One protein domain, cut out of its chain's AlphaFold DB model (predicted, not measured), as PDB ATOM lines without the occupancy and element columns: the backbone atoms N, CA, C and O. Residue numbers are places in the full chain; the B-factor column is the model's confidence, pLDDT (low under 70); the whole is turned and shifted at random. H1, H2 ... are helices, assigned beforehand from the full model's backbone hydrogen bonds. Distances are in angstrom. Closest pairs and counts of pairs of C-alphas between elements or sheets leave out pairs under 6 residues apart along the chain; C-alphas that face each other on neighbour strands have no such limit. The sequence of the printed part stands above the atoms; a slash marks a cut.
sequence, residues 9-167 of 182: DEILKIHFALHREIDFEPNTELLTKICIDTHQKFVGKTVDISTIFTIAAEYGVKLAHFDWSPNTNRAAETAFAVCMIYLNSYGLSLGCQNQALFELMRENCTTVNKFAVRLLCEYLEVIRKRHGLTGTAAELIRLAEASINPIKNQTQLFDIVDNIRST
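Overview. This is residues 9 to 167 of the 182 residues of an uncharacterized protein of Idiomarina seosinensis (UniProt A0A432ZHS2). Two long helices, H3 and H4, lie side by side in opposite directions as the core, and the other helices pack round this pair. H2 runs beside H3, H1 and H8 cross H4, the hairpin of H5 and H6 crosses the pair with H6 over H3, and H7 lies across H6 at one end of the whole. The printed part has 159 residues with eight named helices, H1 to H8 in chain order, and no named strand; the class is all helix and the packing mostly crossed. It is compact, with a radius of gyration of the C-alphas of 15.4 A, and spans 49 by 35 by 33 A.

Along the chain. H1 is residues 9 to 19, beginning with C-alpha 9 at (47.413, 6.896, 13.985). H2 is residues 28 to 42, 21.5 A long from first to last C-alpha. H3 is residues 49 to 65, 24.3 A, and H4 is residues 72 to 88, 24.2 A. H5 is residues 99 to 106. H6, residues 112 to 130, is the longest at 26.9 A and begins with C-alpha 112 at (31.721, 20.138, 23.097). H7 is residues 137 to 146. H8 is residues 155 to 167, ending with C-alpha 167 at (40.473, 3.049, 36.766).

Arrangement. H3 is the hub, touching five helices. H3 and H4 form a helical hairpin at a shallow tilt of 14 degrees, the closest C-alphas being those of Ala 64 and Ala 76, 4.2 A apart. H2 and H3 form another, at 21 degrees, closest at Thr 38 and Glu 58, C-alphas 6.6 A apart. H6 touches H3 with residues 112 to 120 alone, at a steep tilt of 56 degrees, closest at the C-alphas of Thr 54 and Ala 116, 5.1 A. H5 and H6 form a helical hairpin at a shallow tilt of 17 degrees, with the C-alphas of Met 105 and Phe 115 closest at 6.4 A. H7 is about perpendicular to H6, at 85 degrees, with the C-alphas of Leu 124 and Leu 140 closest at 6.0 A. H4 touches H1 at a steep tilt of 63 degrees, closest at the C-alphas of His 15 and Thr 78, 5.4 A. H4 also touches H8, at a steep tilt of 39 degrees, with the C-alphas of Ile 85 and Leu 157 closest at 5.9 A. H2 is apart from H4. Every O i to N i+4 pair is within hydrogen-bond range in H1, H3, H4, H5, H6 and H7; in H2 10 of 11 are, and in H8 6 of 9.

Size, cuts and confidence. The two C-alphas farthest apart, those of Glu 25 and Thr 134, are 49.8 A apart. The printed part has no cut and no long link; the link from H5 to H6 is tight. Mean pLDDT of the printed part is 86.6; residue 135 and residues 152 to 167 are under 70.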
ATOM      1  N   ASP A   9      46.427   7.874  13.507       90.38
ATOM      2  CA  ASP A   9      47.413   6.896  13.985       90.38
ATOM      3  C   ASP A   9      47.749   7.071  15.479       90.38
ATOM      4  O   ASP A   9      47.904   6.091  16.203       90.38
ATOM      5  N   GLU A  10      47.794   8.307  15.982       90.50
ATOM      6  CA  GLU A  10      48.020   8.568  17.410       90.50
ATOM      7  C   GLU A  10      46.826   8.114  18.256       90.50
ATOM      8  O   GLU A  10      47.014   7.533  19.324       90.50
ATOM      9  N   ILE A  11      45.601   8.311  17.760       92.25
ATOM     10  CA  ILE A  11      44.374   7.849  18.426       92.25
ATOM     11  C   ILE A  11      44.335   6.316  18.467       92.25
ATOM     12  O   ILE A  11      44.056   5.739  19.517       92.25
ATOM     13  N   LEU A  12      44.676   5.648  17.362       91.50
ATOM     14  CA  LEU A  12      44.736   4.184  17.301       91.50
ATOM     15  C   LEU A  12      45.836   3.610  18.200       91.50
ATOM     16  O   LEU A  12      45.621   2.587  18.846       91.50
ATOM     17  N   LYS A  13      46.987   4.281  18.317       89.12
ATOM     18  CA  LYS A  13      48.034   3.906  19.282       89.12
ATOM     19  C   LYS A  13      47.549   4.006  20.723       89.12
ATOM     20  O   LYS A  13      47.861   3.123  21.519       89.12
ATOM     21  N   ILE A  14      46.780   5.043  21.059       89.38
ATOM     22  CA  ILE A  14      46.169   5.188  22.389       89.38
ATOM     23  C   ILE A  14      45.148   4.071  22.626       89.38
ATOM     24  O   ILE A  14      45.193   3.432  23.675       89.38
ATOM     25  N   HIS A  15      44.284   3.790  21.648       90.38
ATOM     26  CA  HIS A  15      43.318   2.692  21.724       90.38
ATOM     27  C   HIS A  15      44.015   1.349  21.971       90.38
ATOM     28  O   HIS A  15      43.694   0.644  22.923       90.38
ATOM     29  N   PHE A  16      45.023   1.026  21.159       88.00
ATOM     30  CA  PHE A  16      45.792  -0.205  21.301       88.00
ATOM     31  C   PHE A  16      46.518  -0.278  22.649       88.00
ATOM     32  O   PHE A  16      46.554  -1.331  23.275       88.00
ATOM     33  N   ALA A  17      47.077   0.828  23.140       85.31
ATOM     34  CA  ALA A  17      47.744   0.849  24.440       85.31
ATOM     35  C   ALA A  17      46.768   0.630  25.617       85.31
ATOM     36  O   ALA A  17      47.145   0.001  26.612       85.31
ATOM     37  N   LEU A  18      45.521   1.102  25.502       85.69
ATOM     38  CA  LEU A  18      44.465   0.863  26.491       85.69
ATOM     39  C   LEU A  18      43.983  -0.589  26.468       85.69
ATOM     40  O   LEU A  18      43.967  -1.244  27.511       85.69
ATOM     41  N   HIS A  19      43.646  -1.092  25.279       86.25
ATOM     42  CA  HIS A  19      42.881  -2.334  25.108       86.25
ATOM     43  C   HIS A  19      43.735  -3.552  24.760       86.25
ATOM     44  O   HIS A  19      43.267  -4.679  24.865       86.25
ATOM     45  N   ARG A  20      45.008  -3.343  24.399       82.19
ATOM     46  CA  ARG A  20      45.995  -4.356  23.960       82.19
ATOM     47  C   ARG A  20      45.648  -5.091  22.669       82.19
ATOM     48  O   ARG A  20      46.407  -5.957  22.240       82.19
ATOM     49  N   GLU A  21      44.549  -4.723  22.036       80.12
ATOM     50  CA  GLU A  21      44.090  -5.271  20.773       80.12
ATOM     51  C   GLU A  21      43.267  -4.226  20.018       80.12
ATOM     52  O   GLU A  21      42.794  -3.240  20.585       80.12
ATOM     53  N   ILE A  22      43.131  -4.456  18.718       79.12
ATOM     54  CA  ILE A  22      42.115  -3.846  17.868       79.12
ATOM     55  C   ILE A  22      41.444  -5.045  17.194       79.12
ATOM     56  O   ILE A  22      41.990  -5.625  16.260       79.12
ATOM     57  N   ASP A  23      40.317  -5.476  17.748       79.31
ATOM     58  CA  ASP A  23      39.561  -6.670  17.347       79.31
ATOM     59  C   ASP A  23      38.548  -6.392  16.219       79.31
ATOM     60  O   ASP A  23      37.793  -7.272  15.809       79.31
ATOM     61  N   PHE A  24      38.558  -5.171  15.682       83.88
ATOM     62  CA  PHE A  24      37.678  -4.692  14.620       83.88
ATOM     63  C   PHE A  24      38.457  -3.878  13.582       83.88
ATOM     64  O   PHE A  24      39.537  -3.366  13.855       83.88
ATOM     65  N   GLU A  25      37.895  -3.693  12.389       86.50
ATOM     66  CA  GLU A  25      38.432  -2.727  11.428       86.50
ATOM     67  C   GLU A  25      37.928  -1.315  11.789       86.50
ATOM     68  O   GLU A  25      36.722  -1.066  11.705       86.50
ATOM     69  N   PRO A  26      38.793  -0.382  12.242       88.56
ATOM     70  CA  PRO A  26      38.355   0.958  12.612       88.56
ATOM     71  C   PRO A  26      37.912   1.748  11.382       88.56
ATOM     72  O   PRO A  26      38.558   1.702  10.331       88.56
ATOM     73  N   ASN A  27      36.870   2.571  11.525       92.62
ATOM     74  CA  ASN A  27      36.479   3.504  10.471       92.62
ATOM     75  C   ASN A  27      37.468   4.681  10.425       92.62
ATOM     76  O   ASN A  27      37.287   5.737  11.043       92.62
ATOM     77  N   THR A  28      38.557   4.473   9.693       90.69
ATOM     78  CA  THR A  28      39.649   5.441   9.544       90.69
ATOM     79  C   THR A  28      39.225   6.715   8.816       90.69
ATOM     80  O   THR A  28      39.812   7.771   9.063       90.69
ATOM     81  N   GLU A  29      38.182   6.666   7.982       93.25
ATOM     82  CA  GLU A  29      37.602   7.848   7.340       93.25
ATOM     83  C   GLU A  29      36.975   8.780   8.385       93.25
ATOM     84  O   GLU A  29      37.283   9.976   8.411       93.25
ATOM     85  N   LEU A  30      36.175   8.235   9.311       93.62
ATOM     86  CA  LEU A  30      35.593   9.009  10.411       93.62
ATOM     87  C   LEU A  30      36.667   9.574  11.346       93.62
ATOM     88  O   LEU A  30      36.605  10.756  11.684       93.62
ATOM     89  N   LEU A  31      37.681   8.785  11.716       93.38
ATOM     90  CA  LEU A  31      38.804   9.283  12.525       93.38
ATOM     91  C   LEU A  31      39.541  10.432  11.828       93.38
ATOM     92  O   LEU A  31      39.809  11.469  12.436       93.38
ATOM     93  N   THR A  32      39.828  10.274  10.534       94.06
ATOM     94  CA  THR A  32      40.485  11.306   9.723       94.06
ATOM     95  C   THR A  32      39.650  12.577   9.683       94.06
ATOM     96  O   THR A  32      40.180  13.669   9.902       94.06
ATOM     97  N   LYS A  33      38.337  12.446   9.482       94.81
ATOM     98  CA  LYS A  33      37.407  13.573   9.502       94.81
ATOM     99  C   LYS A  33      37.398  14.285  10.855       94.81
ATOM    100  O   LYS A  33      37.513  15.504  10.884       94.81
ATOM    101  N   ILE A  34      37.347  13.555  11.973       94.50
ATOM    102  CA  ILE A  34      37.408  14.144  13.323       94.50
ATOM    103  C   ILE A  34      38.693  14.964  13.502       94.50
ATOM    104  O   ILE A  34      38.630  16.102  13.978       94.50
ATOM    105  N   CYS A  35      39.844  14.421  13.094       94.06
ATOM    106  CA  CYS A  35      41.132  15.108  13.173       94.06
ATOM    107  C   CYS A  35      41.172  16.372  12.302       94.06
ATOM    108  O   CYS A  35      41.583  17.429  12.784       94.06
ATOM    109  N   ILE A  36      40.715  16.287  11.048       93.50
ATOM    110  CA  ILE A  36      40.699  17.415  10.107       93.50
ATOM    111  C   ILE A  36      39.728  18.504  10.567       93.50
ATOM    112  O   ILE A  36      40.131  19.663  10.653       93.50
ATOM    113  N   ASP A  37      38.486  18.152  10.901       94.00
ATOM    114  CA  ASP A  37      37.456  19.112  11.316       94.00
ATOM    115  C   ASP A  37      37.888  19.852  12.585       94.00
ATOM    116  O   ASP A  37      37.725  21.070  12.705       94.00
ATOM    117  N   THR A  38      38.484  19.122  13.532       93.69
ATOM    118  CA  THR A  38      39.050  19.717  14.745       93.69
ATOM    119  C   THR A  38      40.215  20.633  14.391       93.69
ATOM    120  O   THR A  38      40.200  21.792  14.788       93.69
ATOM    121  N   HIS A  39      41.176  20.187  13.578       91.50
ATOM    122  CA  HIS A  39      42.298  21.027  13.157       91.50
ATOM    123  C   HIS A  39      41.823  22.332  12.510       91.50
ATOM    124  O   HIS A  39      42.159  23.416  12.987       91.50
ATOM    125  N   GLN A  40      40.995  22.237  11.468       92.44
ATOM    126  CA  GLN A  40      40.506  23.377  10.691       92.44
ATOM    127  C   GLN A  40      39.785  24.408  11.561       92.44
ATOM    128  O   GLN A  40      39.990  25.608  11.375       92.44
ATOM    129  N   LYS A  41      39.005  23.965  12.556       92.75
ATOM    130  CA  LYS A  41      38.300  24.857  13.487       92.75
ATOM    131  C   LYS A  41      39.245  25.749  14.303       92.75
ATOM    132  O   LYS A  41      38.861  26.862  14.673       92.75
ATOM    133  N   PHE A  42      40.474  25.294  14.560       92.12
ATOM    134  CA  PHE A  42      41.457  26.012  15.379       92.12
ATOM    135  C   PHE A  42      42.718  26.445  14.618       92.12
ATOM    136  O   PHE A  42      43.643  26.998  15.223       92.12
ATOM    137  N   VAL A  43      42.755  26.284  13.289       88.50
ATOM    138  CA  VAL A  43      43.827  26.841  12.453       88.50
ATOM    139  C   VAL A  43      43.920  28.353  12.672       88.50
ATOM    140  O   VAL A  43      42.937  29.087  12.589       88.50
ATOM    141  N   GLY A  44      45.131  28.828  12.972       85.00
ATOM    142  CA  GLY A  44      45.413  30.250  13.185       85.00
ATOM    143  C   GLY A  44      44.931  30.816  14.525       85.00
ATOM    144  O   GLY A  44      45.126  32.005  14.768       85.00
ATOM    145  N   LYS A  45      44.332  30.002  15.407       88.62
ATOM    146  CA  LYS A  45      43.959  30.430  16.762       88.62
ATOM    147  C   LYS A  45      45.175  30.472  17.686       88.62
ATOM    148  O   LYS A  45      46.103  29.667  17.567       88.62
ATOM    149  N   THR A  46      45.152  31.415  18.622       87.69
ATOM    150  CA  THR A  46      46.124  31.484  19.713       87.69
ATOM    151  C   THR A  46      45.890  30.324  20.670       87.69
ATOM    152  O   THR A  46      44.750  29.980  20.961       87.69
ATOM    153  N   VAL A  47      46.968  29.722  21.174       86.19
ATOM    154  CA  VAL A  47      46.844  28.759  22.268       86.19
ATOM    155  C   VAL A  47      46.693  29.507  23.588       86.19
ATOM    156  O   VAL A  47      47.681  29.970  24.156       86.19
ATOM    157  N   ASP A  48      45.450  29.614  24.041       91.06
ATOM    158  CA  ASP A  48      45.050  30.030  25.384       91.06
ATOM    159  C   ASP A  48      44.321  28.881  26.101       91.06
ATOM    160  O   ASP A  48      44.041  27.833  25.508       91.06
ATOM    161  N   ILE A  49      44.025  29.062  27.390       91.19
ATOM    162  CA  ILE A  49      43.388  28.021  28.201       91.19
ATOM    163  C   ILE A  49      42.048  27.569  27.608       91.19
ATOM    164  O   ILE A  49      41.806  26.373  27.466       91.19
ATOM    165  N   SER A  50      41.211  28.516  27.181       91.69
ATOM    166  CA  SER A  50      39.899  28.230  26.596       91.69
ATOM    167  C   SER A  50      40.028  27.365  25.341       91.69
ATOM    168  O   SER A  50      39.335  26.356  25.186       91.69
ATOM    169  N   THR A  51      40.978  27.705  24.474       93.62
ATOM    170  CA  THR A  51      41.269  26.980  23.239       93.62
ATOM    171  C   THR A  51      41.762  25.564  23.529       93.62
ATOM    172  O   THR A  51      41.284  24.620  22.902       93.62
ATOM    173  N   ILE A  52      42.659  25.379  24.507       95.00
ATOM    174  CA  ILE A  52      43.165  24.048  24.883       95.00
ATOM    175  C   ILE A  52      42.021  23.144  25.359       95.00
ATOM    176  O   ILE A  52      41.862  22.038  24.844       95.00
ATOM    177  N   PHE A  53      41.200  23.621  26.298       95.94
ATOM    178  CA  PHE A  53      40.081  22.843  26.836       95.94
ATOM    179  C   PHE A  53      39.000  22.567  25.791       95.94
ATOM    180  O   PHE A  53      38.424  21.480  25.776       95.94
ATOM    181  N   THR A  54      38.759  23.510  24.879       96.75
ATOM    182  CA  THR A  54      37.808  23.300  23.783       96.75
ATOM    183  C   THR A  54      38.308  22.227  22.816       96.75
ATOM    184  O   THR A  54      37.532  21.354  22.449       96.75
ATOM    185  N   ILE A  55      39.592  22.225  22.441       96.25
ATOM    186  CA  ILE A  55      40.140  21.185  21.551       96.25
ATOM    187  C   ILE A  55      40.129  19.811  22.232       96.25
ATOM    188  O   ILE A  55      39.752  18.824  21.605       96.25
ATOM    189  N   ALA A  56      40.481  19.742  23.519       95.81
ATOM    190  CA  ALA A  56      40.386  18.496  24.279       95.81
ATOM    191  C   ALA A  56      38.952  17.937  24.256       95.81
ATOM    192  O   ALA A  56      38.747  16.748  24.014       95.81
ATOM    193  N   ALA A  57      37.957  18.814  24.433       97.31
ATOM    194  CA  ALA A  57      36.550  18.443  24.392       97.31
ATOM    195  C   ALA A  57      36.050  18.059  22.992       97.31
ATOM    196  O   ALA A  57      35.187  17.193  22.886       97.31
ATOM    197  N   GLU A  58      36.579  18.665  21.925       97.06
ATOM    198  CA  GLU A  58      36.284  18.262  20.543       97.06
ATOM    199  C   GLU A  58      36.688  16.814  20.304       97.06
ATOM    200  O   GLU A  58      35.869  16.030  19.830       97.06
ATOM    201  N   TYR A  59      37.916  16.446  20.682       96.12
ATOM    202  CA  TYR A  59      38.362  15.063  20.579       96.12
ATOM    203  C   TYR A  59      37.536  14.141  21.480       96.12
ATOM    204  O   TYR A  59      37.033  13.136  20.992       96.12
ATOM    205  N   GLY A  60      37.338  14.496  22.753       95.56
ATOM    206  CA  GLY A  60      36.583  13.671  23.700       95.56
ATOM    207  C   GLY A  60      35.147  13.388  23.246       95.56
ATOM    208  O   GLY A  60      34.752  12.237  23.111       95.56
ATOM    209  N   VAL A  61      34.362  14.423  22.943       96.81
ATOM    210  CA  VAL A  61      32.947  14.245  22.572       96.81
ATOM    211  C   VAL A  61      32.807  13.551  21.215       96.81
ATOM    212  O   VAL A  61      32.043  12.599  21.093       96.81
ATOM    213  N   LYS A  62      33.565  13.968  20.191       95.25
ATOM    214  CA  LYS A  62      33.434  13.372  18.850       95.25
ATOM    215  C   LYS A  62      33.885  11.916  18.816       95.25
ATOM    216  O   LYS A  62      33.221  11.108  18.182       95.25
ATOM    217  N   LEU A  63      34.984  11.571  19.491       95.75
ATOM    218  CA  LEU A  63      35.451  10.182  19.541       95.75
ATOM    219  C   LEU A  63      34.537   9.297  20.394       95.75
ATOM    220  O   LEU A  63      34.444   8.109  20.115       95.75
ATOM    221  N   ALA A  64      33.866   9.841  21.409       94.38
ATOM    222  CA  ALA A  64      32.930   9.062  22.214       94.38
ATOM    223  C   ALA A  64      31.608   8.779  21.483       94.38
ATOM    224  O   ALA A  64      30.953   7.790  21.791       94.38
ATOM    225  N   HIS A  65      31.185   9.662  20.570       92.12
ATOM    226  CA  HIS A  65      29.838   9.617  19.978       92.12
ATOM    227  C   HIS A  65      29.800   9.200  18.508       92.12
ATOM    228  O   HIS A  65      28.716   8.961  17.987       92.12
ATOM    229  N   PHE A  66      30.932   9.184  17.803       88.88
ATOM    230  CA  PHE A  66      30.967   8.772  16.397       88.88
ATOM    231  C   PHE A  66      31.329   7.290  16.288       88.88
ATOM    232  O   PHE A  66      32.220   6.816  16.991       88.88
ATOM    233  N   ASP A  67      30.712   6.596  15.334       88.94
ATOM    234  CA  ASP A  67      30.847   5.147  15.121       88.94
ATOM    235  C   ASP A  67      32.169   4.762  14.426       88.94
ATOM    236  O   ASP A  67      32.196   4.076  13.403       88.94
ATOM    237  N   TRP A  68      33.301   5.244  14.948       92.62
ATOM    238  CA  TRP A  68      34.622   4.864  14.444       92.62
ATOM    239  C   TRP A  68      35.085   3.487  14.937       92.62
ATOM    240  O   TRP A  68      35.965   2.877  14.325       92.62
ATOM    241  N   SER A  69      34.476   3.006  16.022       89.62
ATOM    242  CA  SER A  69      34.622   1.669  16.583       89.62
ATOM    243  C   SER A  69      33.230   1.090  16.854       89.62
ATOM    244  O   SER A  69      32.364   1.828  17.324       89.62
ATOM    245  N   PRO A  70      33.002  -0.213  16.606       86.19
ATOM    246  CA  PRO A  70      31.745  -0.870  16.955       86.19
ATOM    247  C   PRO A  70      31.568  -1.037  18.472       86.19
ATOM    248  O   PRO A  70      30.447  -1.220  18.935       86.19
ATOM    249  N   ASN A  71      32.648  -0.960  19.259       89.56
ATOM    250  CA  ASN A  71      32.589  -1.038  20.713       89.56
ATOM    251  C   ASN A  71      32.521   0.376  21.305       89.56
ATOM    252  O   ASN A  71      33.542   1.031  21.536       89.56
ATOM    253  N   THR A  72      31.298   0.845  21.547       88.00
ATOM    254  CA  THR A  72      31.023   2.209  22.031       88.00
ATOM    255  C   THR A  72      31.685   2.512  23.379       88.00
ATOM    256  O   THR A  72      32.144   3.633  23.608       88.00
ATOM    257  N   ASN A  73      31.812   1.515  24.256       88.88
ATOM    258  CA  ASN A  73      32.470   1.675  25.548       88.88
ATOM    259  C   ASN A  73      33.987   1.847  25.397       88.88
ATOM    260  O   ASN A  73      34.537   2.831  25.895       88.88
ATOM    261  N   ARG A  74      34.651   0.972  24.628       89.94
ATOM    262  CA  ARG A  74      36.088   1.105  24.319       89.94
ATOM    263  C   ARG A  74      36.378   2.406  23.564       89.94
ATOM    264  O   ARG A  74      37.423   3.032  23.783       89.94
ATOM    265  N   ALA A  75      35.463   2.846  22.694       91.75
ATOM    266  CA  ALA A  75      35.547   4.135  22.008       91.75
ATOM    267  C   ALA A  75      35.501   5.307  23.000       91.75
ATOM    268  O   ALA A  75      36.353   6.193  22.935       91.75
ATOM    269  N   ALA A  76      34.573   5.277  23.962       93.00
ATOM    270  CA  ALA A  76      34.474   6.279  25.017       93.00
ATOM    271  C   ALA A  76      35.718   6.293  25.924       93.00
ATOM    272  O   ALA A  76      36.249   7.361  26.217       93.00
ATOM    273  N   GLU A  77      36.250   5.139  26.331       91.56
ATOM    274  CA  GLU A  77      37.492   5.072  27.123       91.56
ATOM    275  C   GLU A  77      38.680   5.667  26.357       91.56
ATOM    276  O   GLU A  77      39.445   6.474  26.894       91.56
ATOM    277  N   THR A  78      38.785   5.345  25.064       92.44
ATOM    278  CA  THR A  78      39.791   5.935  24.169       92.44
ATOM    279  C   THR A  78      39.624   7.447  24.079       92.44
ATOM    280  O   THR A  78      40.599   8.186  24.197       92.44
ATOM    281  N   ALA A  79      38.395   7.927  23.900       94.94
ATOM    282  CA  ALA A  79      38.091   9.345  23.792       94.94
ATOM    283  C   ALA A  79      38.476  10.117  25.062       94.94
ATOM    284  O   ALA A  79      39.071  11.198  24.988       94.94
ATOM    285  N   PHE A  80      38.208   9.534  26.232       93.94
ATOM    286  CA  PHE A  80      38.586  10.118  27.511       93.94
ATOM    287  C   PHE A  80      40.107  10.178  27.667       93.94
ATOM    288  O   PHE A  80      40.651  11.214  28.057       93.94
ATOM    289  N   ALA A  81      40.811   9.113  27.279       91.44
ATOM    290  CA  ALA A  81      42.268   9.094  27.282       91.44
ATOM    291  C   ALA A  81      42.880  10.115  26.336       91.44
ATOM    292  O   ALA A  81      43.774  10.855  26.743       91.44
ATOM    293  N   VAL A  82      42.362  10.221  25.114       92.88
ATOM    294  CA  VAL A  82      42.774  11.244  24.153       92.88
ATOM    295  C   VAL A  82      42.589  12.643  24.746       92.88
ATOM    296  O   VAL A  82      43.506  13.460  24.675       92.88
ATOM    297  N   CYS A  83      41.450  12.909  25.394       93.69
ATOM    298  CA  CYS A  83      41.199  14.179  26.072       93.69
ATOM    299  C   CYS A  83      42.247  14.462  27.165       93.69
ATOM    300  O   CYS A  83      42.821  15.553  27.204       93.69
ATOM    301  N   MET A  84      42.530  13.494  28.042       91.50
ATOM    302  CA  MET A  84      43.509  13.661  29.123       91.50
ATOM    303  C   MET A  84      44.938  13.830  28.591       91.50
ATOM    304  O   MET A  84      45.670  14.700  29.064       91.50
ATOM    305  N   ILE A  85      45.338  13.041  27.595       88.88
ATOM    306  CA  ILE A  85      46.648  13.115  26.932       88.88
ATOM    307  C   ILE A  85      46.830  14.476  26.262       88.88
ATOM    308  O   ILE A  85      47.875  15.108  26.422       88.88
ATOM    309  N   TYR A  86      45.797  14.970  25.576       91.56
ATOM    310  CA  TYR A  86      45.832  16.280  24.943       91.56
ATOM    311  C   TYR A  86      46.055  17.397  25.971       91.56
ATOM    312  O   TYR A  86      46.938  18.229  25.780       91.56
ATOM    313  N   LEU A  87      45.331  17.402  27.094       91.69
ATOM    314  CA  LEU A  87      45.538  18.397  28.158       91.69
ATOM    315  C   LEU A  87      46.938  18.292  28.782       91.69
ATOM    316  O   LEU A  87      47.629  19.302  28.949       91.69
ATOM    317  N   ASN A  88      47.397  17.069  29.052       87.75
ATOM    318  CA  ASN A  88      48.734  16.834  29.586       87.75
ATOM    319  C   ASN A  88      49.831  17.288  28.618       87.75
ATOM    320  O   ASN A  88      50.849  17.785  29.083       87.75
ATOM    321  N   SER A  89      49.624  17.246  27.299       87.25
ATOM    322  CA  SER A  89      50.601  17.784  26.338       87.25
ATOM    323  C   SER A  89      50.899  19.283  26.532       87.25
ATOM    324  O   SER A  89      51.963  19.749  26.129       87.25
ATOM    325  N   TYR A  90      50.024  20.021  27.231       89.19
ATOM    326  CA  TYR A  90      50.217  21.419  27.643       89.19
ATOM    327  C   TYR A  90      50.625  21.595  29.115       89.19
ATOM    328  O   TYR A  90      50.629  22.719  29.616       89.19
ATOM    329  N   GLY A  91      50.941  20.511  29.827       86.12
ATOM    330  CA  GLY A  91      51.240  20.531  31.262       86.12
ATOM    331  C   GLY A  91      49.998  20.628  32.158       86.12
ATOM    332  O   GLY A  91      50.128  20.756  33.375       86.12
ATOM    333  N   LEU A  92      48.792  20.548  31.585       88.62
ATOM    334  CA  LEU A  92      47.522  20.701  32.298       88.62
ATOM    335  C   LEU A  92      46.995  19.335  32.749       88.62
ATOM    336  O   LEU A  92      46.078  18.764  32.162       88.62
ATOM    337  N   SER A  93      47.624  18.780  33.781       83.25
ATOM    338  CA  SER A  93      47.303  17.432  34.249       83.25
ATOM    339  C   SER A  93      45.987  17.385  35.029       83.25
ATOM    340  O   SER A  93      45.864  17.981  36.103       83.25
ATOM    341  N   LEU A  94      45.017  16.644  34.492       81.94
ATOM    342  CA  LEU A  94      43.795  16.233  35.180       81.94
ATOM    343  C   LEU A  94      43.914  14.781  35.645       81.94
ATOM    344  O   LEU A  94      44.480  13.931  34.958       81.94
ATOM    345  N   GLY A  95      43.345  14.495  36.817       72.06
ATOM    346  CA  GLY A  95      43.235  13.127  37.305       72.06
ATOM    347  C   GLY A  95      42.377  12.288  36.359       72.06
ATOM    348  O   GLY A  95      41.231  12.631  36.083       72.06
ATOM    349  N   CYS A  96      42.919  11.158  35.915       72.12
ATOM    350  CA  CYS A  96      42.285  10.225  34.980       72.12
ATOM    351  C   CYS A  96      41.107   9.434  35.571       72.12
ATOM    352  O   CYS A  96      40.516   8.604  34.901       72.12
ATOM    353  N   GLN A  97      40.788   9.690  36.836       74.31
ATOM    354  CA  GLN A  97      39.926   8.869  37.687       74.31
ATOM    355  C   GLN A  97      38.549   9.509  37.892       74.31
ATOM    356  O   GLN A  97      37.783   9.136  38.776       74.31
ATOM    357  N   ASN A  98      38.255  10.556  37.118       83.50
ATOM    358  CA  ASN A  98      37.042  11.339  37.264       83.50
ATOM    359  C   ASN A  98      35.890  10.678  36.496       83.50
ATOM    360  O   ASN A  98      35.593  11.044  35.360       83.50
ATOM    361  N   GLN A  99      35.243   9.710  37.148       85.50
ATOM    362  CA  GLN A  99      34.105   8.970  36.600       85.50
ATOM    363  C   GLN A  99      32.968   9.896  36.144       85.50
ATOM    364  O   GLN A  99      32.392   9.688  35.084       85.50
ATOM    365  N   ALA A 100      32.693  10.970  36.890       88.62
ATOM    366  CA  ALA A 100      31.646  11.925  36.528       88.62
ATOM    367  C   ALA A 100      31.963  12.677  35.222       88.62
ATOM    368  O   ALA A 100      31.064  12.933  34.424       88.62
ATOM    369  N   LEU A 101      33.233  13.026  34.978       92.12
ATOM    370  CA  LEU A 101      33.655  13.591  33.692       92.12
ATOM    371  C   LEU A 101      33.527  12.571  32.558       92.12
ATOM    372  O   LEU A 101      33.077  12.933  31.473       92.12
ATOM    373  N   PHE A 102      33.930  11.323  32.800       92.31
ATOM    374  CA  PHE A 102      33.822  10.249  31.817       92.31
ATOM    375  C   PHE A 102      32.362  10.003  31.409       92.31
ATOM    376  O   PHE A 102      32.036  10.018  30.222       92.31
ATOM    377  N   GLU A 103      31.467   9.861  32.387       91.88
ATOM    378  CA  GLU A 103      30.034   9.676  32.157       91.88
ATOM    379  C   GLU A 103      29.427  10.866  31.419       91.88
ATOM    380  O   GLU A 103      28.758  10.671  30.405       91.88
ATOM    381  N   LEU A 104      29.742  12.093  31.852       94.38
ATOM    382  CA  LEU A 104      29.290  13.307  31.180       94.38
ATOM    383  C   LEU A 104      29.715  13.329  29.708       94.38
ATOM    384  O   LEU A 104      28.917  13.712  28.859       94.38
ATOM    385  N   MET A 105      30.954  12.951  29.393       95.44
ATOM    386  CA  MET A 105      31.437  12.891  28.012       95.44
ATOM    387  C   MET A 105      30.645  11.877  27.182       95.44
ATOM    388  O   MET A 105      30.300  12.167  26.041       95.44
ATOM    389  N   ARG A 106      30.348  10.703  27.754       92.94
ATOM    390  CA  ARG A 106      29.639   9.608  27.076       92.94
ATOM    391  C   ARG A 106      28.151   9.895  26.860       92.94
ATOM    392  O   ARG A 106      27.561   9.329  25.950       92.94
ATOM    393  N   GLU A 107      27.532  10.769  27.653       93.19
ATOM    394  CA  GLU A 107      26.127  11.157  27.468       93.19
ATOM    395  C   GLU A 107      25.849  11.666  26.040       93.19
ATOM    396  O   GLU A 107      26.407  12.680  25.619       93.19
ATOM    397  N   ASN A 108      24.896  11.044  25.335       86.44
ATOM    398  CA  ASN A 108      24.514  11.400  23.955       86.44
ATOM    399  C   ASN A 108      24.106  12.874  23.762       86.44
ATOM    400  O   ASN A 108      24.122  13.387  22.647       86.44
ATOM    401  N   CYS A 109      23.685  13.563  24.827       90.00
ATOM    402  CA  CYS A 109      23.282  14.970  24.773       90.00
ATOM    403  C   CYS A 109      24.426  15.948  25.089       90.00
ATOM    404  O   CYS A 109      24.220  17.167  25.083       90.00
ATOM    405  N   THR A 110      25.623  15.449  25.403       94.44
ATOM    406  CA  THR A 110      26.752  16.302  25.761       94.44
ATOM    407  C   THR A 110      27.353  16.957  24.529       94.44
ATOM    408  O   THR A 110      27.780  16.315  23.579       94.44
ATOM    409  N   THR A 111      27.410  18.285  24.571       95.62
ATOM    410  CA  THR A 111      28.055  19.098  23.543       95.62
ATOM    411  C   THR A 111      29.505  19.385  23.916       95.62
ATOM    412  O   THR A 111      29.860  19.428  25.097       95.62
ATOM    413  N   VAL A 112      30.327  19.695  22.910       96.25
ATOM    414  CA  VAL A 112      31.721  20.138  23.097       96.25
ATOM    415  C   VAL A 112      31.818  21.274  24.118       96.25
ATOM    416  O   VAL A 112      32.638  21.211  25.025       96.25
ATOM    417  N   ASN A 113      30.953  22.291  24.028       95.88
ATOM    418  CA  ASN A 113      30.997  23.436  24.943       95.88
ATOM    419  C   ASN A 113      30.653  23.039  26.387       95.88
ATOM    420  O   ASN A 113      31.327  23.483  27.315       95.88
ATOM    421  N   LYS A 114      29.630  22.188  26.583       95.56
ATOM    422  CA  LYS A 114      29.247  21.676  27.913       95.56
ATOM    423  C   LYS A 114      30.423  20.926  28.542       95.56
ATOM    424  O   LYS A 114      30.757  21.161  29.702       95.56
ATOM    425  N   PHE A 115      31.073  20.067  27.760       97.31
ATOM    426  CA  PHE A 115      32.191  19.266  28.239       97.31
ATOM    427  C   PHE A 115      33.457  20.101  28.485       97.31
ATOM    428  O   PHE A 115      34.070  19.965  29.541       97.31
ATOM    429  N   ALA A 116      33.798  21.033  27.590       96.88
ATOM    430  CA  ALA A 116      34.948  21.932  27.737       96.88
ATOM    431  C   ALA A 116      34.875  22.767  29.023       96.88
ATOM    432  O   ALA A 116      35.855  22.855  29.764       96.88
ATOM    433  N   VAL A 117      33.700  23.337  29.319       94.81
ATOM    434  CA  VAL A 117      33.475  24.088  30.562       94.81
ATOM    435  C   VAL A 117      33.675  23.183  31.771       94.81
ATOM    436  O   VAL A 117      34.363  23.576  32.712       94.81
ATOM    437  N   ARG A 118      33.125  21.961  31.749       95.19
ATOM    438  CA  ARG A 118      33.276  21.050  32.884       95.19
ATOM    439  C   ARG A 118      34.728  20.620  33.086       95.19
ATOM    440  O   ARG A 118      35.189  20.658  34.221       95.19
ATOM    441  N   LEU A 119      35.455  20.282  32.021       94.88
ATOM    442  CA  LEU A 119      36.884  19.965  32.095       94.88
ATOM    443  C   LEU A 119      37.686  21.111  32.723       94.88
ATOM    444  O   LEU A 119      38.504  20.870  33.611       94.88
ATOM    445  N   LEU A 120      37.432  22.353  32.296       94.62
ATOM    446  CA  LEU A 120      38.095  23.522  32.862       94.62
ATOM    447  C   LEU A 120      37.771  23.667  34.352       94.62
ATOM    448  O   LEU A 120      38.688  23.831  35.149       94.62
ATOM    449  N   CYS A 121      36.500  23.561  34.749       92.31
ATOM    450  CA  CYS A 121      36.109  23.631  36.160       92.31
ATOM    451  C   CYS A 121      36.849  22.593  37.014       92.31
ATOM    452  O   CYS A 121      37.401  22.942  38.055       92.31
ATOM    453  N   GLU A 122      36.918  21.343  36.559       92.56
ATOM    454  CA  GLU A 122      37.638  20.277  37.268       92.56
ATOM    455  C   GLU A 122      39.141  20.573  37.362       92.56
ATOM    456  O   GLU A 122      39.773  20.308  38.384       92.56
ATOM    457  N   TYR A 123      39.729  21.192  36.336       91.81
ATOM    458  CA  TYR A 123      41.141  21.564  36.372       91.81
ATOM    459  C   TYR A 123      41.418  22.743  37.310       91.81
ATOM    460  O   TYR A 123      42.399  22.732  38.059       91.81
ATOM    461  N   LEU A 124      40.536  23.744  37.335       90.75
ATOM    462  CA  LEU A 124      40.635  24.850  38.286       90.75
ATOM    463  C   LEU A 124      40.535  24.344  39.733       90.75
ATOM    464  O   LEU A 124      41.238  24.852  40.604       90.75
ATOM    465  N   GLU A 125      39.746  23.297  39.980       90.19
ATOM    466  CA  GLU A 125      39.689  22.616  41.275       90.19
ATOM    467  C   GLU A 125      41.000  21.908  41.646       90.19
ATOM    468  O   GLU A 125      41.426  21.957  42.805       90.19
ATOM    469  N   VAL A 126      41.692  21.308  40.673       87.81
ATOM    470  CA  VAL A 126      43.039  20.749  40.879       87.81
ATOM    471  C   VAL A 126      44.029  21.846  41.271       87.81
ATOM    472  O   VAL A 126      44.760  21.682  42.250       87.81
ATOM    473  N   ILE A 127      44.032  22.982  40.567       87.31
ATOM    474  CA  ILE A 127      44.898  24.126  40.899       87.31
ATOM    475  C   ILE A 127      44.574  24.667  42.287       87.31
ATOM    476  O   ILE A 127      45.481  24.863  43.099       87.31
ATOM    477  N   ARG A 128      43.286  24.855  42.589       88.19
ATOM    478  CA  ARG A 128      42.823  25.345  43.888       88.19
ATOM    479  C   ARG A 128      43.376  24.495  45.028       88.19
ATOM    480  O   ARG A 128      43.961  25.036  45.966       88.19
ATOM    481  N   LYS A 129      43.255  23.169  44.913       86.88
ATOM    482  CA  LYS A 129      43.770  22.210  45.902       86.88
ATOM    483  C   LYS A 129      45.297  22.215  45.973       86.88
ATOM    484  O   LYS A 129      45.840  22.289  47.070       86.88
ATOM    485  N   ARG A 130      45.994  22.171  44.830       84.06
ATOM    486  CA  ARG A 130      47.468  22.115  44.767       84.06
ATOM    487  C   ARG A 130      48.131  23.331  45.414       84.06
ATOM    488  O   ARG A 130      49.169  23.188  46.049       84.06
ATOM    489  N   HIS A 131      47.543  24.509  45.239       80.88
ATOM    490  CA  HIS A 131      48.113  25.766  45.719       80.88
ATOM    491  C   HIS A 131      47.501  26.250  47.043       80.88
ATOM    492  O   HIS A 131      47.869  27.322  47.514       80.88
ATOM    493  N   GLY A 132      46.578  25.486  47.644       80.88
ATOM    494  CA  GLY A 132      45.916  25.863  48.898       80.88
ATOM    495  C   GLY A 132      45.150  27.185  48.802       80.88
ATOM    496  O   GLY A 132      45.143  27.966  49.750       80.88
ATOM    497  N   LEU A 133      44.556  27.472  47.641       78.50
ATOM    498  CA  LEU A 133      43.977  28.783  47.347       78.50
ATOM    499  C   LEU A 133      42.506  28.869  47.755       78.50
ATOM    500  O   LEU A 133      41.719  27.956  47.515       78.50
ATOM    501  N   THR A 134      42.117  30.035  48.264       74.19
ATOM    502  CA  THR A 134      40.716  30.459  48.449       74.19
ATOM    503  C   THR A 134      40.307  31.543  47.444       74.19
ATOM    504  O   THR A 134      39.335  32.261  47.669       74.19
ATOM    505  N   GLY A 135      41.097  31.709  46.378       66.81
ATOM    506  CA  GLY A 135      40.979  32.798  45.411       66.81
ATOM    507  C   GLY A 135      39.733  32.738  44.528       66.81
ATOM    508  O   GLY A 135      39.000  31.748  44.484       66.81
ATOM    509  N   THR A 136      39.510  33.825  43.797       81.38
ATOM    510  CA  THR A 136      38.418  33.966  42.827       81.38
ATOM    511  C   THR A 136      38.677  33.147  41.558       81.38
ATOM    512  O   THR A 136      39.818  32.812  41.230       81.38
ATOM    513  N   ALA A 137      37.627  32.869  40.778       78.69
ATOM    514  CA  ALA A 137      37.757  32.158  39.502       78.69
ATOM    515  C   ALA A 137      38.759  32.829  38.538       78.69
ATOM    516  O   ALA A 137      39.500  32.139  37.845       78.69
ATOM    517  N   ALA A 138      38.835  34.165  38.538       84.06
ATOM    518  CA  ALA A 138      39.774  34.914  37.704       84.06
ATOM    519  C   ALA A 138      41.244  34.661  38.090       84.06
ATOM    520  O   ALA A 138      42.106  34.551  37.219       84.06
ATOM    521  N   GLU A 139      41.538  34.534  39.384       85.88
ATOM    522  CA  GLU A 139      42.887  34.226  39.872       85.88
ATOM    523  C   GLU A 139      43.290  32.793  39.517       85.88
ATOM    524  O   GLU A 139      44.408  32.566  39.054       85.88
ATOM    525  N   LEU A 140      42.362  31.840  39.658       86.56
ATOM    526  CA  LEU A 140      42.596  30.449  39.269       86.56
ATOM    527  C   LEU A 140      42.857  30.323  37.762       86.56
ATOM    528  O   LEU A 140      43.781  29.614  37.375       86.56
ATOM    529  N   ILE A 141      42.107  31.045  36.921       88.31
ATOM    530  CA  ILE A 141      42.325  31.067  35.465       88.31
ATOM    531  C   ILE A 141      43.707  31.632  35.128       88.31
ATOM    532  O   ILE A 141      44.437  31.018  34.356       88.31
ATOM    533  N   ARG A 142      44.117  32.745  35.747       88.44
ATOM    534  CA  ARG A 142      45.455  33.319  35.516       88.44
ATOM    535  C   ARG A 142      46.582  32.361  35.899       88.44
ATOM    536  O   ARG A 142      47.589  32.285  35.199       88.44
ATOM    537  N   LEU A 143      46.435  31.634  37.007       86.12
ATOM    538  CA  LEU A 143      47.410  30.620  37.421       86.12
ATOM    539  C   LEU A 143      47.417  29.417  36.478       86.12
ATOM    540  O   LEU A 143      48.479  28.880  36.168       86.12
ATOM    541  N   ALA A 144      46.244  29.017  35.997       87.56
ATOM    542  CA  ALA A 144      46.100  27.958  35.015       87.56
ATOM    543  C   ALA A 144      46.789  28.317  33.692       87.56
ATOM    544  O   ALA A 144      47.546  27.507  33.166       87.56
ATOM    545  N   GLU A 145      46.606  29.546  33.208       89.50
ATOM    546  CA  GLU A 145      47.302  30.075  32.032       89.50
ATOM    547  C   GLU A 145      48.819  30.121  32.235       89.50
ATOM    548  O   GLU A 145      49.570  29.680  31.368       89.50
ATOM    549  N   ALA A 146      49.280  30.581  33.402       86.50
ATOM    550  CA  ALA A 146      50.702  30.592  33.747       86.50
ATOM    551  C   ALA A 146      51.311  29.180  33.866       86.50
ATOM    552  O   ALA A 146      52.528  29.027  33.776       86.50
ATOM    553  N   SER A 147      50.475  28.157  34.058       82.81
ATOM    554  CA  SER A 147      50.889  26.752  34.141       82.81
ATOM    555  C   SER A 147      50.992  26.069  32.775       82.81
ATOM    556  O   SER A 147      51.475  24.939  32.714       82.81
ATOM    557  N   ILE A 148      50.554  26.717  31.687       88.94
ATOM    558  CA  ILE A 148      50.663  26.166  30.332       88.94
ATOM    559  C   ILE A 148      52.145  26.056  29.974       88.94
ATOM    560  O   ILE A 148      52.815  27.044  29.670       88.94
ATOM    561  N   ASN A 149      52.647  24.827  29.980       83.44
ATOM    562  CA  ASN A 149      54.017  24.513  29.619       83.44
ATOM    563  C   ASN A 149      54.029  23.219  28.796       83.44
ATOM    564  O   ASN A 149      53.871  22.137  29.365       83.44
ATOM    565  N   PRO A 150      54.188  23.311  27.465       76.69
ATOM    566  CA  PRO A 150      54.137  22.149  26.589       76.69
ATOM    567  C   PRO A 150      55.137  21.071  27.001       76.69
ATOM    568  O   PRO A 150      56.344  21.325  27.079       76.69
ATOM    569  N   ILE A 151      54.639  19.858  27.228       71.12
ATOM    570  CA  ILE A 151      55.482  18.714  27.559       71.12
ATOM    571  C   ILE A 151      56.201  18.272  26.286       71.12
ATOM    572  O   ILE A 151      55.584  17.911  25.289       71.12
ATOM    573  N   LYS A 152      57.536  18.305  26.321       57.69
ATOM    574  CA  LYS A 152      58.383  17.945  25.172       57.69
ATOM    575  C   LYS A 152      58.698  16.447  25.082       57.69
ATOM    576  O   LYS A 152      59.149  16.002  24.033       57.69
ATOM    577  N   ASN A 153      58.464  15.678  26.152       57.59
ATOM    578  CA  ASN A 153      58.814  14.256  26.236       57.59
ATOM    579  C   ASN A 153      57.568  13.362  26.274       57.59
ATOM    580  O   ASN A 153      56.770  13.438  27.205       57.59
ATOM    581  N   GLN A 154      57.446  12.466  25.290       54.84
ATOM    582  CA  GLN A 154      56.294  11.571  25.110       54.84
ATOM    583  C   GLN A 154      56.111  10.526  26.226       54.84
ATOM    584  O   GLN A 154      55.007  10.023  26.394       54.84
ATOM    585  N   THR A 155      57.142  10.205  27.017       52.00
ATOM    586  CA  THR A 155      57.078   9.147  28.046       52.00
ATOM    587  C   THR A 155      56.003   9.406  29.109       52.00
ATOM    588  O   THR A 155      55.356   8.469  29.555       52.00
ATOM    589  N   GLN A 156      55.735  10.673  29.443       53.75
ATOM    590  CA  GLN A 156      54.699  11.067  30.414       53.75
ATOM    591  C   GLN A 156      53.263  10.853  29.899       53.75
ATOM    592  O   GLN A 156      52.315  10.901  30.679       53.75
ATOM    593  N   LEU A 157      53.084  10.620  28.593       56.88
ATOM    594  CA  LEU A 157      51.772  10.371  27.994       56.88
ATOM    595  C   LEU A 157      51.316   8.913  28.164       56.88
ATOM    596  O   LEU A 157      50.116   8.660  28.209       56.88
ATOM    597  N   PHE A 158      52.247   7.961  28.299       59.06
ATOM    598  CA  PHE A 158      51.913   6.543  28.494       59.06
ATOM    599  C   PHE A 158      51.487   6.227  29.935       59.06
ATOM    600  O   PHE A 158      50.580   5.419  30.126       59.06
ATOM    601  N   ASP A 159      52.017   6.946  30.930       62.03
ATOM    602  CA  ASP A 159      51.575   6.827  32.331       62.03
ATOM    603  C   ASP A 159      50.074   7.154  32.492       62.03
ATOM    604  O   ASP A 159      49.393   6.627  33.373       62.03
ATOM    605  N   ILE A 160      49.527   8.017  31.629       65.19
ATOM    606  CA  ILE A 160      48.096   8.357  31.597       65.19
ATOM    607  C   ILE A 160      47.272   7.168  31.111       65.19
ATOM    608  O   ILE A 160      46.239   6.859  31.700       65.19
ATOM    609  N   VAL A 161      47.736   6.482  30.064       69.69
ATOM    610  CA  VAL A 161      47.055   5.311  29.500       69.69
ATOM    611  C   VAL A 161      46.960   4.189  30.533       69.69
ATOM    612  O   VAL A 161      45.884   3.627  30.733       69.69
ATOM    613  N   ASP A 162      48.051   3.914  31.250       68.31
ATOM    614  CA  ASP A 162      48.060   2.893  32.299       68.31
ATOM    615  C   ASP A 162      47.152   3.255  33.488       68.31
ATOM    616  O   ASP A 162      46.454   2.381  34.005       68.31
ATOM    617  N   ASN A 163      47.109   4.532  33.892       64.94
ATOM    618  CA  ASN A 163      46.218   5.014  34.955       64.94
ATOM    619  C   ASN A 163      44.735   4.988  34.556       64.94
ATOM    620  O   ASN A 163      43.875   4.720  35.389       64.94
ATOM    621  N   ILE A 164      44.413   5.270  33.294       67.38
ATOM    622  CA  ILE A 164      43.044   5.152  32.773       67.38
ATOM    623  C   ILE A 164      42.629   3.684  32.790       67.38
ATOM    624  O   ILE A 164      41.610   3.350  33.387       67.38
ATOM    625  N   ARG A 165      43.463   2.787  32.254       69.44
ATOM    626  CA  ARG A 165      43.186   1.344  32.245       69.44
ATOM    627  C   ARG A 165      42.963   0.764  33.646       69.44
ATOM    628  O   ARG A 165      42.156  -0.142  33.805       69.44
ATOM    629  N   SER A 166      43.680   1.244  34.664       66.31
ATOM    630  CA  SER A 166      43.493   0.770  36.043       66.31
ATOM    631  C   SER A 166      42.232   1.315  36.719       66.31
ATOM    632  O   SER A 166      41.824   0.770  37.744       66.31
ATOM    633  N   THR A 167      41.627   2.370  36.166       63.12
ATOM    634  CA  THR A 167      40.473   3.049  36.766       63.12
ATOM    635  C   THR A 167      39.158   2.717  36.067       63.12
ATOM    636  O   THR A 167      38.126   2.609  36.724       63.12
TER     637      THR A 167